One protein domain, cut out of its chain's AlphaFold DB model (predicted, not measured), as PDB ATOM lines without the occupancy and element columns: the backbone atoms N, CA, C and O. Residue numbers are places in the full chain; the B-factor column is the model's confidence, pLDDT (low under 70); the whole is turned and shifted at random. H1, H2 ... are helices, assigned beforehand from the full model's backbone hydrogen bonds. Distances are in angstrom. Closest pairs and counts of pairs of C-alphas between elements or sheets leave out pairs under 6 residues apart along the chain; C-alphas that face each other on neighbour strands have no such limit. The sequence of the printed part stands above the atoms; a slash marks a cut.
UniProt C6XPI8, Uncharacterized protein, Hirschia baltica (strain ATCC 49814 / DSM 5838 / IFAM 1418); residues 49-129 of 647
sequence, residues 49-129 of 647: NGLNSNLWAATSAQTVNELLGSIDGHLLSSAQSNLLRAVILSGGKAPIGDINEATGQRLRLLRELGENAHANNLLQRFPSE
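What this domain is: This is residues 49 to 129 of the 647 residues of an uncharacterized protein of Hirschia baltica (strain ATCC 49814 / DSM 5838 / IFAM 1418) (UniProt C6XPI8). H3 is the core helix, with H1 and H2 along one side of it and H4 on another, their lines mostly aligned. The printed part has 81 residues, with four named helices in the order H1, H2, H3, H4 and no named strand: all helix. It is compact, with a radius of gyration of the C-alphas of 12.2 A, and spans 32 by 27 by 23 A.

How they stand to each other: H1, residues 61 to 69, touches the hub H3, residues 100 to 112, the same way at a shallow tilt of 25 degrees; the closest C-alphas, of Asn 65 and Ala 102, are 4.1 A apart. H2, residues 78 to 88, touches residues 106 to 110 of H3 alone, as a hairpin: the closest C-alphas, of Ile 88 and Arg 106, are 6.4 A apart, and the shallow tilt of 34.9 degrees, opposite ways, is only just short of steep. H4, residues 116 to 123, forms a hairpin with H3, touching its residues 107 to 111 alone; the closest C-alphas, of Leu 107 and Ala 119, are 5.8 A apart, at a shallow tilt of 21 degrees, opposite ways. H1, H2 and H4 are apart from one another. In H1, H2, H3 and H4 every O i to N i+4 pair is within hydrogen-bond range.

Where its parts are: H1 begins at C-alpha 61 (26.185, 20.103, 6.684) and measures 11.8 A, H2 15.4 A, H3 18.5 A, and H4 10.5 A, ending at C-alpha 123 (42.837, 23.011, -2.303).

The domain as a whole: The link from H2 to H3 is long. The printed part has no cut, and no printed residue is under 70 in pLDDT.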
ATOM      1  N   ASN A  49      25.911  37.271 -10.506       70.31
ATOM      2  CA  ASN A  49      25.068  36.082 -10.722       70.31
ATOM      3  C   ASN A  49      25.403  34.893  -9.793       70.31
ATOM      4  O   ASN A  49      25.366  33.733 -10.206       70.31
ATOM      5  N   GLY A  50      25.757  35.197  -8.547       78.25
ATOM      6  CA  GLY A  50      25.753  34.266  -7.422       78.25
ATOM      7  C   GLY A  50      24.685  34.647  -6.399       78.25
ATOM      8  O   GLY A  50      23.933  35.602  -6.583       78.25
ATOM      9  N   LEU A  51      24.649  33.901  -5.305       88.00
ATOM     10  CA  LEU A  51      23.667  34.013  -4.233       88.00
ATOM     11  C   LEU A  51      24.175  34.896  -3.076       88.00
ATOM     12  O   LEU A  51      25.246  35.510  -3.150       88.00
ATOM     13  N   ASN A  52      23.364  35.019  -2.022       86.31
ATOM     14  CA  ASN A  52      23.688  35.802  -0.831       86.31
ATOM     15  C   ASN A  52      24.587  35.022   0.148       86.31
ATOM     16  O   ASN A  52      24.542  33.798   0.216       86.31
ATOM     17  N   SER A  53      25.369  35.728   0.964       85.00
ATOM     18  CA  SER A  53      26.362  35.132   1.870       85.00
ATOM     19  C   SER A  53      25.782  34.374   3.078       85.00
ATOM     20  O   SER A  53      26.539  33.751   3.823       85.00
ATOM     21  N   ASN A  54      24.459  34.389   3.287       86.75
ATOM     22  CA  ASN A  54      23.768  33.529   4.258       86.75
ATOM     23  C   ASN A  54      23.353  32.159   3.684       86.75
ATOM     24  O   ASN A  54      22.753  31.393   4.425       86.75
ATOM     25  N   LEU A  55      23.683  31.843   2.421       88.69
ATOM     26  CA  LEU A  55      23.156  30.706   1.647       88.69
ATOM     27  C   LEU A  55      22.954  29.395   2.430       88.69
ATOM     28  O   LEU A  55      21.889  28.792   2.330       88.69
ATOM     29  N   TRP A  56      23.957  28.969   3.201       92.81
ATOM     30  CA  TRP A  56      23.949  27.705   3.950       92.81
ATOM     31  C   TRP A  56      23.742  27.879   5.458       92.81
ATOM     32  O   TRP A  56      23.659  26.893   6.181       92.81
ATOM     33  N   ALA A  57      23.631  29.116   5.950       91.44
ATOM     34  CA  ALA A  57      23.731  29.454   7.372       91.44
ATOM     35  C   ALA A  57      22.608  28.879   8.262       91.44
ATOM     36  O   ALA A  57      22.721  28.941   9.485       91.44
ATOM     37  N   ALA A  58      21.539  28.353   7.656       94.75
ATOM     38  CA  ALA A  58      20.420  27.681   8.317       94.75
ATOM     39  C   ALA A  58      20.217  26.217   7.855       94.75
ATOM     40  O   ALA A  58      19.242  25.581   8.248       94.75
ATOM     41  N   THR A  59      21.132  25.668   7.045       96.19
ATOM     42  CA  THR A  59      21.108  24.278   6.552       96.19
ATOM     43  C   THR A  59      22.145  23.438   7.304       96.19
ATOM     44  O   THR A  59      23.224  23.934   7.628       96.19
ATOM     45  N   SER A  60      21.856  22.161   7.580       97.06
ATOM     46  CA  SER A  60      22.849  21.256   8.184       97.06
ATOM     47  C   SER A  60      23.884  20.781   7.158       97.06
ATOM     48  O   SER A  60      23.560  20.588   5.985       97.06
ATOM     49  N   ALA A  61      25.125  20.554   7.584       97.06
ATOM     50  CA  ALA A  61      26.185  20.103   6.684       97.06
ATOM     51  C   ALA A  61      25.903  18.708   6.095       97.06
ATOM     52  O   ALA A  61      26.141  18.496   4.908       97.06
ATOM     53  N   GLN A  62      25.271  17.812   6.866       97.69
ATOM     54  CA  GLN A  62      24.754  16.533   6.365       97.69
ATOM     55  C   GLN A  62      23.746  16.749   5.224       97.69
ATOM     56  O   GLN A  62      23.876  16.141   4.168       97.69
ATOM     57  N   THR A  63      22.783  17.662   5.386       97.56
ATOM     58  CA  THR A  63      21.786  17.968   4.344       97.56
ATOM     59  C   THR A  63      22.433  18.549   3.080       97.56
ATOM     60  O   THR A  63      21.974  18.274   1.975       97.56
ATOM     61  N   VAL A  64      23.525  19.314   3.209       97.12
ATOM     62  CA  VAL A  64      24.302  19.779   2.046       97.12
ATOM     63  C   VAL A  64      25.076  18.628   1.388       97.12
ATOM     64  O   VAL A  64      25.076  18.555   0.159       97.12
ATOM     65  N   ASN A  65      25.674  17.708   2.158       97.50
ATOM     66  CA  ASN A  65      26.300  16.493   1.617       97.50
ATOM     67  C   ASN A  65      25.276  15.636   0.849       97.50
ATOM     68  O   ASN A  65      25.509  15.309  -0.307       97.50
ATOM     69  N   GLU A  66      24.111  15.349   1.437       97.38
ATOM     70  CA  GLU A  66      23.029  14.583   0.802       97.38
ATOM     71  C   GLU A  66      22.555  15.226  -0.514       97.38
ATOM     72  O   GLU A  66      22.479  14.558  -1.548       97.38
ATOM     73  N   LEU A  67      22.273  16.535  -0.504       97.06
ATOM     74  CA  LEU A  67      21.770  17.240  -1.685       97.06
ATOM     75  C   LEU A  67      22.822  17.342  -2.795       97.06
ATOM     76  O   LEU A  67      22.495  17.057  -3.944       97.06
ATOM     77  N   LEU A  68      24.071  17.706  -2.484       97.25
ATOM     78  CA  LEU A  68      25.145  17.780  -3.484       97.25
ATOM     79  C   LEU A  68      25.597  16.385  -3.953       97.25
ATOM     80  O   LEU A  68      25.896  16.200  -5.128       97.25
ATOM     81  N   GLY A  69      25.592  15.390  -3.064       96.44
ATOM     82  CA  GLY A  69      25.868  13.984  -3.371       96.44
ATOM     83  C   GLY A  69      24.869  13.378  -4.359       96.44
ATOM     84  O   GLY A  69      25.260  12.609  -5.230       96.44
ATOM     85  N   SER A  70      23.597  13.788  -4.297       95.50
ATOM     86  CA  SER A  70      22.539  13.354  -5.227       95.50
ATOM     87  C   SER A  70      22.649  13.911  -6.659       95.50
ATOM     88  O   SER A  70      21.763  13.678  -7.491       95.50
ATOM     89  N   ILE A  71      23.705  14.675  -6.954       94.88
ATOM     90  CA  ILE A  71      23.946  15.315  -8.246       94.88
ATOM     91  C   ILE A  71      25.184  14.702  -8.906       94.88
ATOM     92  O   ILE A  71      26.257  14.626  -8.307       94.88
ATOM     93  N   ASP A  72      25.015  14.317 -10.166       87.75
ATOM     94  CA  ASP A  72      26.076  14.057 -11.137       87.75
ATOM     95  C   ASP A  72      26.145  15.288 -12.053       87.75
ATOM     96  O   ASP A  72      25.142  15.652 -12.674       87.75
ATOM     97  N   GLY A  73      27.289  15.974 -12.079       84.50
ATOM     98  CA  GLY A  73      27.516  17.180 -12.871       84.50
ATOM     99  C   GLY A  73      27.706  16.928 -14.370       84.50
ATOM    100  O   GLY A  73      27.536  17.861 -15.156       84.50
ATOM    101  N   HIS A  74      28.018  15.697 -14.782       76.69
ATOM    102  CA  HIS A  74      28.201  15.312 -16.183       76.69
ATOM    103  C   HIS A  74      26.867  15.069 -16.901       76.69
ATOM    104  O   HIS A  74      26.756  15.336 -18.096       76.69
ATOM    105  N   LEU A  75      25.840  14.617 -16.174       80.06
ATOM    106  CA  LEU A  75      24.501  14.346 -16.718       80.06
ATOM    107  C   LEU A  75      23.597  15.591 -16.833       80.06
ATOM    108  O   LEU A  75      22.430  15.477 -17.212       80.06
ATOM    109  N   LEU A  76      24.101  16.785 -16.501       83.19
ATOM    110  CA  LEU A  76      23.298  18.008 -16.460       83.19
ATOM    111  C   LEU A  76      23.154  18.693 -17.821       83.19
ATOM    112  O   LEU A  76      24.096  18.826 -18.602       83.19
ATOM    113  N   SER A  77      21.972  19.261 -18.055       80.50
ATOM    114  CA  SER A  77      21.739  20.160 -19.185       80.50
ATOM    115  C   SER A  77      22.551  21.461 -19.076       80.50
ATOM    116  O   SER A  77      23.156  21.766 -18.043       80.50
ATOM    117  N   SER A  78      22.549  22.285 -20.130       80.94
ATOM    118  CA  SER A  78      23.268  23.566 -20.099       80.94
ATOM    119  C   SER A  78      22.618  24.548 -19.116       80.94
ATOM    120  O   SER A  78      23.319  25.219 -18.351       80.94
ATOM    121  N   ALA A  79      21.281  24.602 -19.064       87.44
ATOM    122  CA  ALA A  79      20.570  25.430 -18.094       87.44
ATOM    123  C   ALA A  79      20.788  24.947 -16.643       87.44
ATOM    124  O   ALA A  79      21.053  25.768 -15.757       87.44
ATOM    125  N   GLN A  80      20.756  23.629 -16.413       91.19
ATOM    126  CA  GLN A  80      21.010  23.003 -15.109       91.19
ATOM    127  C   GLN A  80      22.458  23.219 -14.641       91.19
ATOM    128  O   GLN A  80      22.674  23.722 -13.539       91.19
ATOM    129  N   SER A  81      23.451  22.944 -15.492       89.19
ATOM    130  CA  SER A  81      24.874  23.181 -15.206       89.19
ATOM    131  C   SER A  81      25.133  24.632 -14.801       89.19
ATOM    132  O   SER A  81      25.829  24.909 -13.827       89.19
ATOM    133  N   ASN A  82      24.533  25.589 -15.514       89.56
ATOM    134  CA  ASN A  82      24.707  27.011 -15.227       89.56
ATOM    135  C   ASN A  82      23.967  27.477 -13.962       89.56
ATOM    136  O   ASN A  82      24.390  28.462 -13.350       89.56
ATOM    137  N   LEU A  83      22.905  26.779 -13.543       93.69
ATOM    138  CA  LEU A  83      22.283  26.953 -12.227       93.69
ATOM    139  C   LEU A  83      23.187  26.401 -11.118       93.69
ATOM    140  O   LEU A  83      23.494  27.122 -10.171       93.69
ATOM    141  N   LEU A  84      23.700  25.179 -11.260       95.12
ATOM    142  CA  LEU A  84      24.581  24.587 -10.254       95.12
ATOM    143  C   LEU A  84      25.887  25.383 -10.092       95.12
ATOM    144  O   LEU A  84      26.273  25.697  -8.967       95.12
ATOM    145  N   ARG A  85      26.490  25.858 -11.193       93.50
ATOM    146  CA  ARG A  85      27.605  26.828 -11.182       93.50
ATOM    147  C   ARG A  85      27.253  28.160 -10.509       93.50
ATOM    148  O   ARG A  85      28.162  28.892 -10.127       93.50
ATOM    149  N   ALA A  86      25.986  28.569 -10.429       92.75
ATOM    150  CA  ALA A  86      25.596  29.756  -9.659       92.75
ATOM    151  C   ALA A  86      25.558  29.449  -8.152       92.75
ATOM    152  O   ALA A  86      25.977  30.284  -7.352       92.75
ATOM    153  N   VAL A  87      25.150  28.234  -7.774       94.19
ATOM    154  CA  VAL A  87      25.157  27.747  -6.387       94.19
ATOM    155  C   VAL A  87      26.588  27.523  -5.879       94.19
ATOM    156  O   VAL A  87      27.020  28.225  -4.968       94.19
ATOM    157  N   ILE A  88      27.361  26.604  -6.471       94.50
ATOM    158  CA  ILE A  88      28.623  26.123  -5.870       94.50
ATOM    159  C   ILE A  88      29.768  27.151  -5.894       94.50
ATOM    160  O   ILE A  88      30.639  27.122  -5.021       94.50
ATOM    161  N   LEU A  89      29.752  28.096  -6.844       94.06
ATOM    162  CA  LEU A  89      30.716  29.206  -6.901       94.06
ATOM    163  C   LEU A  89      30.357  30.378  -5.974       94.06
ATOM    164  O   LEU A  89      31.158  31.308  -5.846       94.06
ATOM    165  N   SER A  90      29.177  30.371  -5.348       91.88
ATOM    166  CA  SER A  90      28.795  31.395  -4.372       91.88
ATOM    167  C   SER A  90      29.459  31.129  -3.025       91.88
ATOM    168  O   SER A  90      29.395  30.017  -2.505       91.88
ATOM    169  N   GLY A  91      30.092  32.160  -2.465       88.50
ATOM    170  CA  GLY A  91      30.687  32.117  -1.128       88.50
ATOM    171  C   GLY A  91      29.718  32.629  -0.064       88.50
ATOM    172  O   GLY A  91      28.902  33.517  -0.324       88.50
ATOM    173  N   GLY A  92      29.826  32.100   1.148       88.44
ATOM    174  CA  GLY A  92      28.982  32.476   2.275       88.44
ATOM    175  C   GLY A  92      29.482  31.893   3.590       88.44
ATOM    176  O   GLY A  92      30.618  31.455   3.691       88.44
ATOM    177  N   LYS A  93      28.626  31.891   4.608       91.62
ATOM    178  CA  LYS A  93      28.860  31.095   5.819       91.62
ATOM    179  C   LYS A  93      28.715  29.605   5.496       91.62
ATOM    180  O   LYS A  93      27.805  29.247   4.745       91.62
ATOM    181  N   ALA A  94      29.546  28.770   6.111       93.62
ATOM    182  CA  ALA A  94      29.380  27.323   6.152       93.62
ATOM    183  C   ALA A  94      27.979  26.864   6.614       93.62
ATOM    184  O   ALA A  94      27.308  27.575   7.374       93.62
ATOM    185  N   PRO A  95      27.552  25.654   6.197       95.88
ATOM    186  CA  PRO A  95      26.434  24.954   6.817       95.88
ATOM    187  C   PRO A  95      26.744  24.524   8.259       95.88
ATOM    188  O   PRO A  95      27.894  24.455   8.689       95.88
ATOM    189  N   ILE A  96      25.695  24.214   9.017       95.44
ATOM    190  CA  ILE A  96      25.777  23.874  10.442       95.44
ATOM    191  C   ILE A  96      26.209  22.410  10.615       95.44
ATOM    192  O   ILE A  96      25.452  21.500  10.274       95.44
ATOM    193  N   GLY A  97      27.383  22.174  11.203       95.19
ATOM    194  CA  GLY A  97      27.865  20.838  11.576       95.19
ATOM    195  C   GLY A  97      29.302  20.580  11.126       95.19
ATOM    196  O   GLY A  97      30.075  21.518  10.950       95.19
ATOM    197  N   ASP A  98      29.646  19.305  10.947       94.69
ATOM    198  CA  ASP A  98      30.899  18.902  10.304       94.69
ATOM    199  C   ASP A  98      30.800  19.141   8.789       94.69
ATOM    200  O   ASP A  98      29.959  18.554   8.109       94.69
ATOM    201  N   ILE A  99      31.648  20.027   8.267       94.19
ATOM    202  CA  ILE A  99      31.630  20.450   6.864       94.19
ATOM    203  C   ILE A  99      32.451  19.551   5.932       94.19
ATOM    204  O   ILE A  99      32.418  19.796   4.726       94.19
ATOM    205  N   ASN A 100      33.193  18.557   6.438       93.56
ATOM    206  CA  ASN A 100      34.164  17.785   5.651       93.56
ATOM    207  C   ASN A 100      33.524  17.162   4.398       93.56
ATOM    208  O   ASN A 100      33.893  17.506   3.273       93.56
ATOM    209  N   GLU A 101      32.508  16.313   4.578       94.81
ATOM    210  CA  GLU A 101      31.849  15.607   3.469       94.81
ATOM    211  C   GLU A 101      31.210  16.580   2.464       94.81
ATOM    212  O   GLU A 101      31.413  16.467   1.256       94.81
ATOM    213  N   ALA A 102      30.490  17.592   2.960       95.69
ATOM    214  CA  ALA A 102      29.836  18.596   2.126       95.69
ATOM    215  C   ALA A 102      30.843  19.419   1.302       95.69
ATOM    216  O   ALA A 102      30.556  19.801   0.166       95.69
ATOM    217  N   THR A 103      32.028  19.695   1.860       96.00
ATOM    218  CA  THR A 103      33.100  20.418   1.158       96.00
ATOM    219  C   THR A 103      33.741  19.527   0.092       96.00
ATOM    220  O   THR A 103      33.981  20.000  -1.018       96.00
ATOM    221  N   GLY A 104      33.886  18.224   0.365       94.06
ATOM    222  CA  GLY A 104      34.240  17.211  -0.633       94.06
ATOM    223  C   GLY A 104      33.246  17.149  -1.801       94.06
ATOM    224  O   GLY A 104      33.656  17.224  -2.957       94.06
ATOM    225  N   GLN A 105      31.932  17.128  -1.535       96.06
ATOM    226  CA  GLN A 105      30.917  17.178  -2.604       96.06
ATOM    227  C   GLN A 105      30.981  18.474  -3.419       96.06
ATOM    228  O   GLN A 105      30.843  18.455  -4.642       96.06
ATOM    229  N   ARG A 106      31.218  19.617  -2.763       95.56
ATOM    230  CA  ARG A 106      31.403  20.902  -3.450       95.56
ATOM    231  C   ARG A 106      32.636  20.875  -4.359       95.56
ATOM    232  O   ARG A 106      32.554  21.355  -5.486       95.56
ATOM    233  N   LEU A 107      33.750  20.307  -3.895       93.75
ATOM    234  CA  LEU A 107      34.980  20.145  -4.673       93.75
ATOM    235  C   LEU A 107      34.780  19.211  -5.878       93.75
ATOM    236  O   LEU A 107      35.176  19.566  -6.991       93.75
ATOM    237  N   ARG A 108      34.098  18.074  -5.678       90.69
ATOM    238  CA  ARG A 108      33.687  17.144  -6.742       90.69
ATOM    239  C   ARG A 108      32.898  17.873  -7.830       90.69
ATOM    240  O   ARG A 108      33.334  17.914  -8.976       90.69
ATOM    241  N   LEU A 109      31.798  18.535  -7.465       93.19
ATOM    242  CA  LEU A 109      30.936  19.238  -8.423       93.19
ATOM    243  C   LEU A 109      31.633  20.420  -9.120       93.19
ATOM    244  O   LEU A 109      31.284  20.740 -10.255       93.19
ATOM    245  N   LEU A 110      32.629  21.063  -8.495       91.75
ATOM    246  CA  LEU A 110      33.466  22.050  -9.189       91.75
ATOM    247  C   LEU A 110      34.238  21.389 -10.343       91.75
ATOM    248  O   LEU A 110      34.206  21.907 -11.457       91.75
ATOM    249  N   ARG A 111      34.872  20.232 -10.117       85.19
ATOM    250  CA  ARG A 111      35.596  19.495 -11.168       85.19
ATOM    251  C   ARG A 111      34.674  18.933 -12.249       85.19
ATOM    252  O   ARG A 111      34.957  19.109 -13.432       85.19
ATOM    253  N   GLU A 112      33.551  18.326 -11.862       82.75
ATOM    254  CA  GLU A 112      32.575  17.756 -12.807       82.75
ATOM    255  C   GLU A 112      32.014  18.818 -13.771       82.75
ATOM    256  O   GLU A 112      31.832  18.549 -14.958       82.75
ATOM    257  N   LEU A 113      31.827  20.057 -13.289       84.00
ATOM    258  CA  LEU A 113      31.401  21.211 -14.090       84.00
ATOM    259  C   LEU A 113      32.551  21.959 -14.796       84.00
ATOM    260  O   LEU A 113      32.287  22.980 -15.442       84.00
ATOM    261  N   GLY A 114      33.801  21.500 -14.689       80.31
ATOM    262  CA  GLY A 114      34.976  22.115 -15.323       80.31
ATOM    263  C   GLY A 114      35.514  23.381 -14.636       80.31
ATOM    264  O   GLY A 114      36.370  24.069 -15.189       80.31
ATOM    265  N   GLU A 115      35.060  23.697 -13.422       87.94
ATOM    266  CA  GLU A 115      35.468  24.857 -12.609       87.94
ATOM    267  C   GLU A 115      36.839  24.636 -11.930       87.94
ATOM    268  O   GLU A 115      37.064  24.964 -10.764       87.94
ATOM    269  N   ASN A 116      37.787  24.050 -12.660       80.69
ATOM    270  CA  ASN A 116      39.010  23.465 -12.108       80.69
ATOM    271  C   ASN A 116      39.962  24.491 -11.482       80.69
ATOM    272  O   ASN A 116      40.575  24.225 -10.451       80.69
ATOM    273  N   ALA A 117      40.035  25.702 -12.042       84.12
ATOM    274  CA  ALA A 117      40.787  26.802 -11.436       84.12
ATOM    275  C   ALA A 117      40.221  27.203 -10.058       84.12
ATOM    276  O   ALA A 117      40.968  27.636  -9.180       84.12
ATOM    277  N   HIS A 118      38.912  27.032  -9.846       91.44
ATOM    278  CA  HIS A 118      38.246  27.280  -8.570       91.44
ATOM    279  C   HIS A 118      38.463  26.110  -7.593       91.44
ATOM    280  O   HIS A 118      38.780  26.350  -6.429       91.44
ATOM    281  N   ALA A 119      38.410  24.861  -8.076       90.25
ATOM    282  CA  ALA A 119      38.765  23.665  -7.303       90.25
ATOM    283  C   ALA A 119      40.219  23.712  -6.784       90.25
ATOM    284  O   ALA A 119      40.448  23.639  -5.575       90.25
ATOM    285  N   ASN A 120      41.202  23.941  -7.664       87.00
ATOM    286  CA  ASN A 120      42.612  24.054  -7.269       87.00
ATOM    287  C   ASN A 120      42.848  25.258  -6.345       87.00
ATOM    288  O   ASN A 120      43.612  25.149  -5.389       87.00
ATOM    289  N   ASN A 121      42.159  26.389  -6.553       90.25
ATOM    290  CA  ASN A 121      42.267  27.532  -5.642       90.25
ATOM    291  C   ASN A 121      41.633  27.285  -4.261       90.25
ATOM    292  O   ASN A 121      41.955  28.016  -3.326       90.25
ATOM    293  N   LEU A 122      40.751  26.293  -4.117       91.62
ATOM    294  CA  LEU A 122      40.254  25.846  -2.819       91.62
ATOM    295  C   LEU A 122      41.303  24.953  -2.133       91.62
ATOM    296  O   LEU A 122      41.729  25.270  -1.026       91.62
ATOM    297  N   LEU A 123      41.806  23.925  -2.824       91.31
ATOM    298  CA  LEU A 123      42.837  23.011  -2.303       91.31
ATOM    299  C   LEU A 123      44.129  23.738  -1.890       91.31
ATOM    300  O   LEU A 123      44.629  23.542  -0.787       91.31
ATOM    301  N   GLN A 124      44.626  24.668  -2.712       89.62
ATOM    302  CA  GLN A 124      45.828  25.463  -2.412       89.62
ATOM    303  C   GLN A 124      45.689  26.377  -1.175       89.62
ATOM    304  O   GLN A 124      46.698  26.843  -0.649       89.62
ATOM    305  N   ARG A 125      44.463  26.666  -0.708       90.81
ATOM    306  CA  ARG A 125      44.217  27.427   0.535       90.81
ATOM    307  C   ARG A 125      44.137  26.534   1.770       90.81
ATOM    308  O   ARG A 125      44.376  27.029   2.867       90.81
ATOM    309  N   PHE A 126      43.789  25.263   1.582       91.62
ATOM    310  CA  PHE A 126      43.399  24.331   2.636       91.62
ATOM    311  C   PHE A 126      44.116  22.964   2.566       91.62
ATOM    312  O   PHE A 126      43.484  21.947   2.849       91.62
ATOM    313  N   PRO A 127      45.429  22.890   2.249       87.19
ATOM    314  CA  PRO A 127      46.136  21.640   1.919       87.19
ATOM    315  C   PRO A 127      46.396  20.712   3.126       87.19
ATOM    316  O   PRO A 127      47.318  19.900   3.115       87.19
ATOM    317  N   SER A 128      45.665  20.881   4.226       86.69
ATOM    318  CA  SER A 128      45.789  20.091   5.459       86.69
ATOM    319  C   SER A 128      44.432  19.754   6.089       86.69
ATOM    320  O   SER A 128      44.394  19.188   7.178       86.69
ATOM    321  N   GLU A 129      43.329  20.091   5.416       89.00
ATOM    322  CA  GLU A 129      41.980  19.699   5.824       89.00
ATOM    323  C   GLU A 129      41.698  18.231   5.488       89.00
ATOM    324  O   GLU A 129      42.186  17.718   4.484       89.00
TER     325      GLU A 129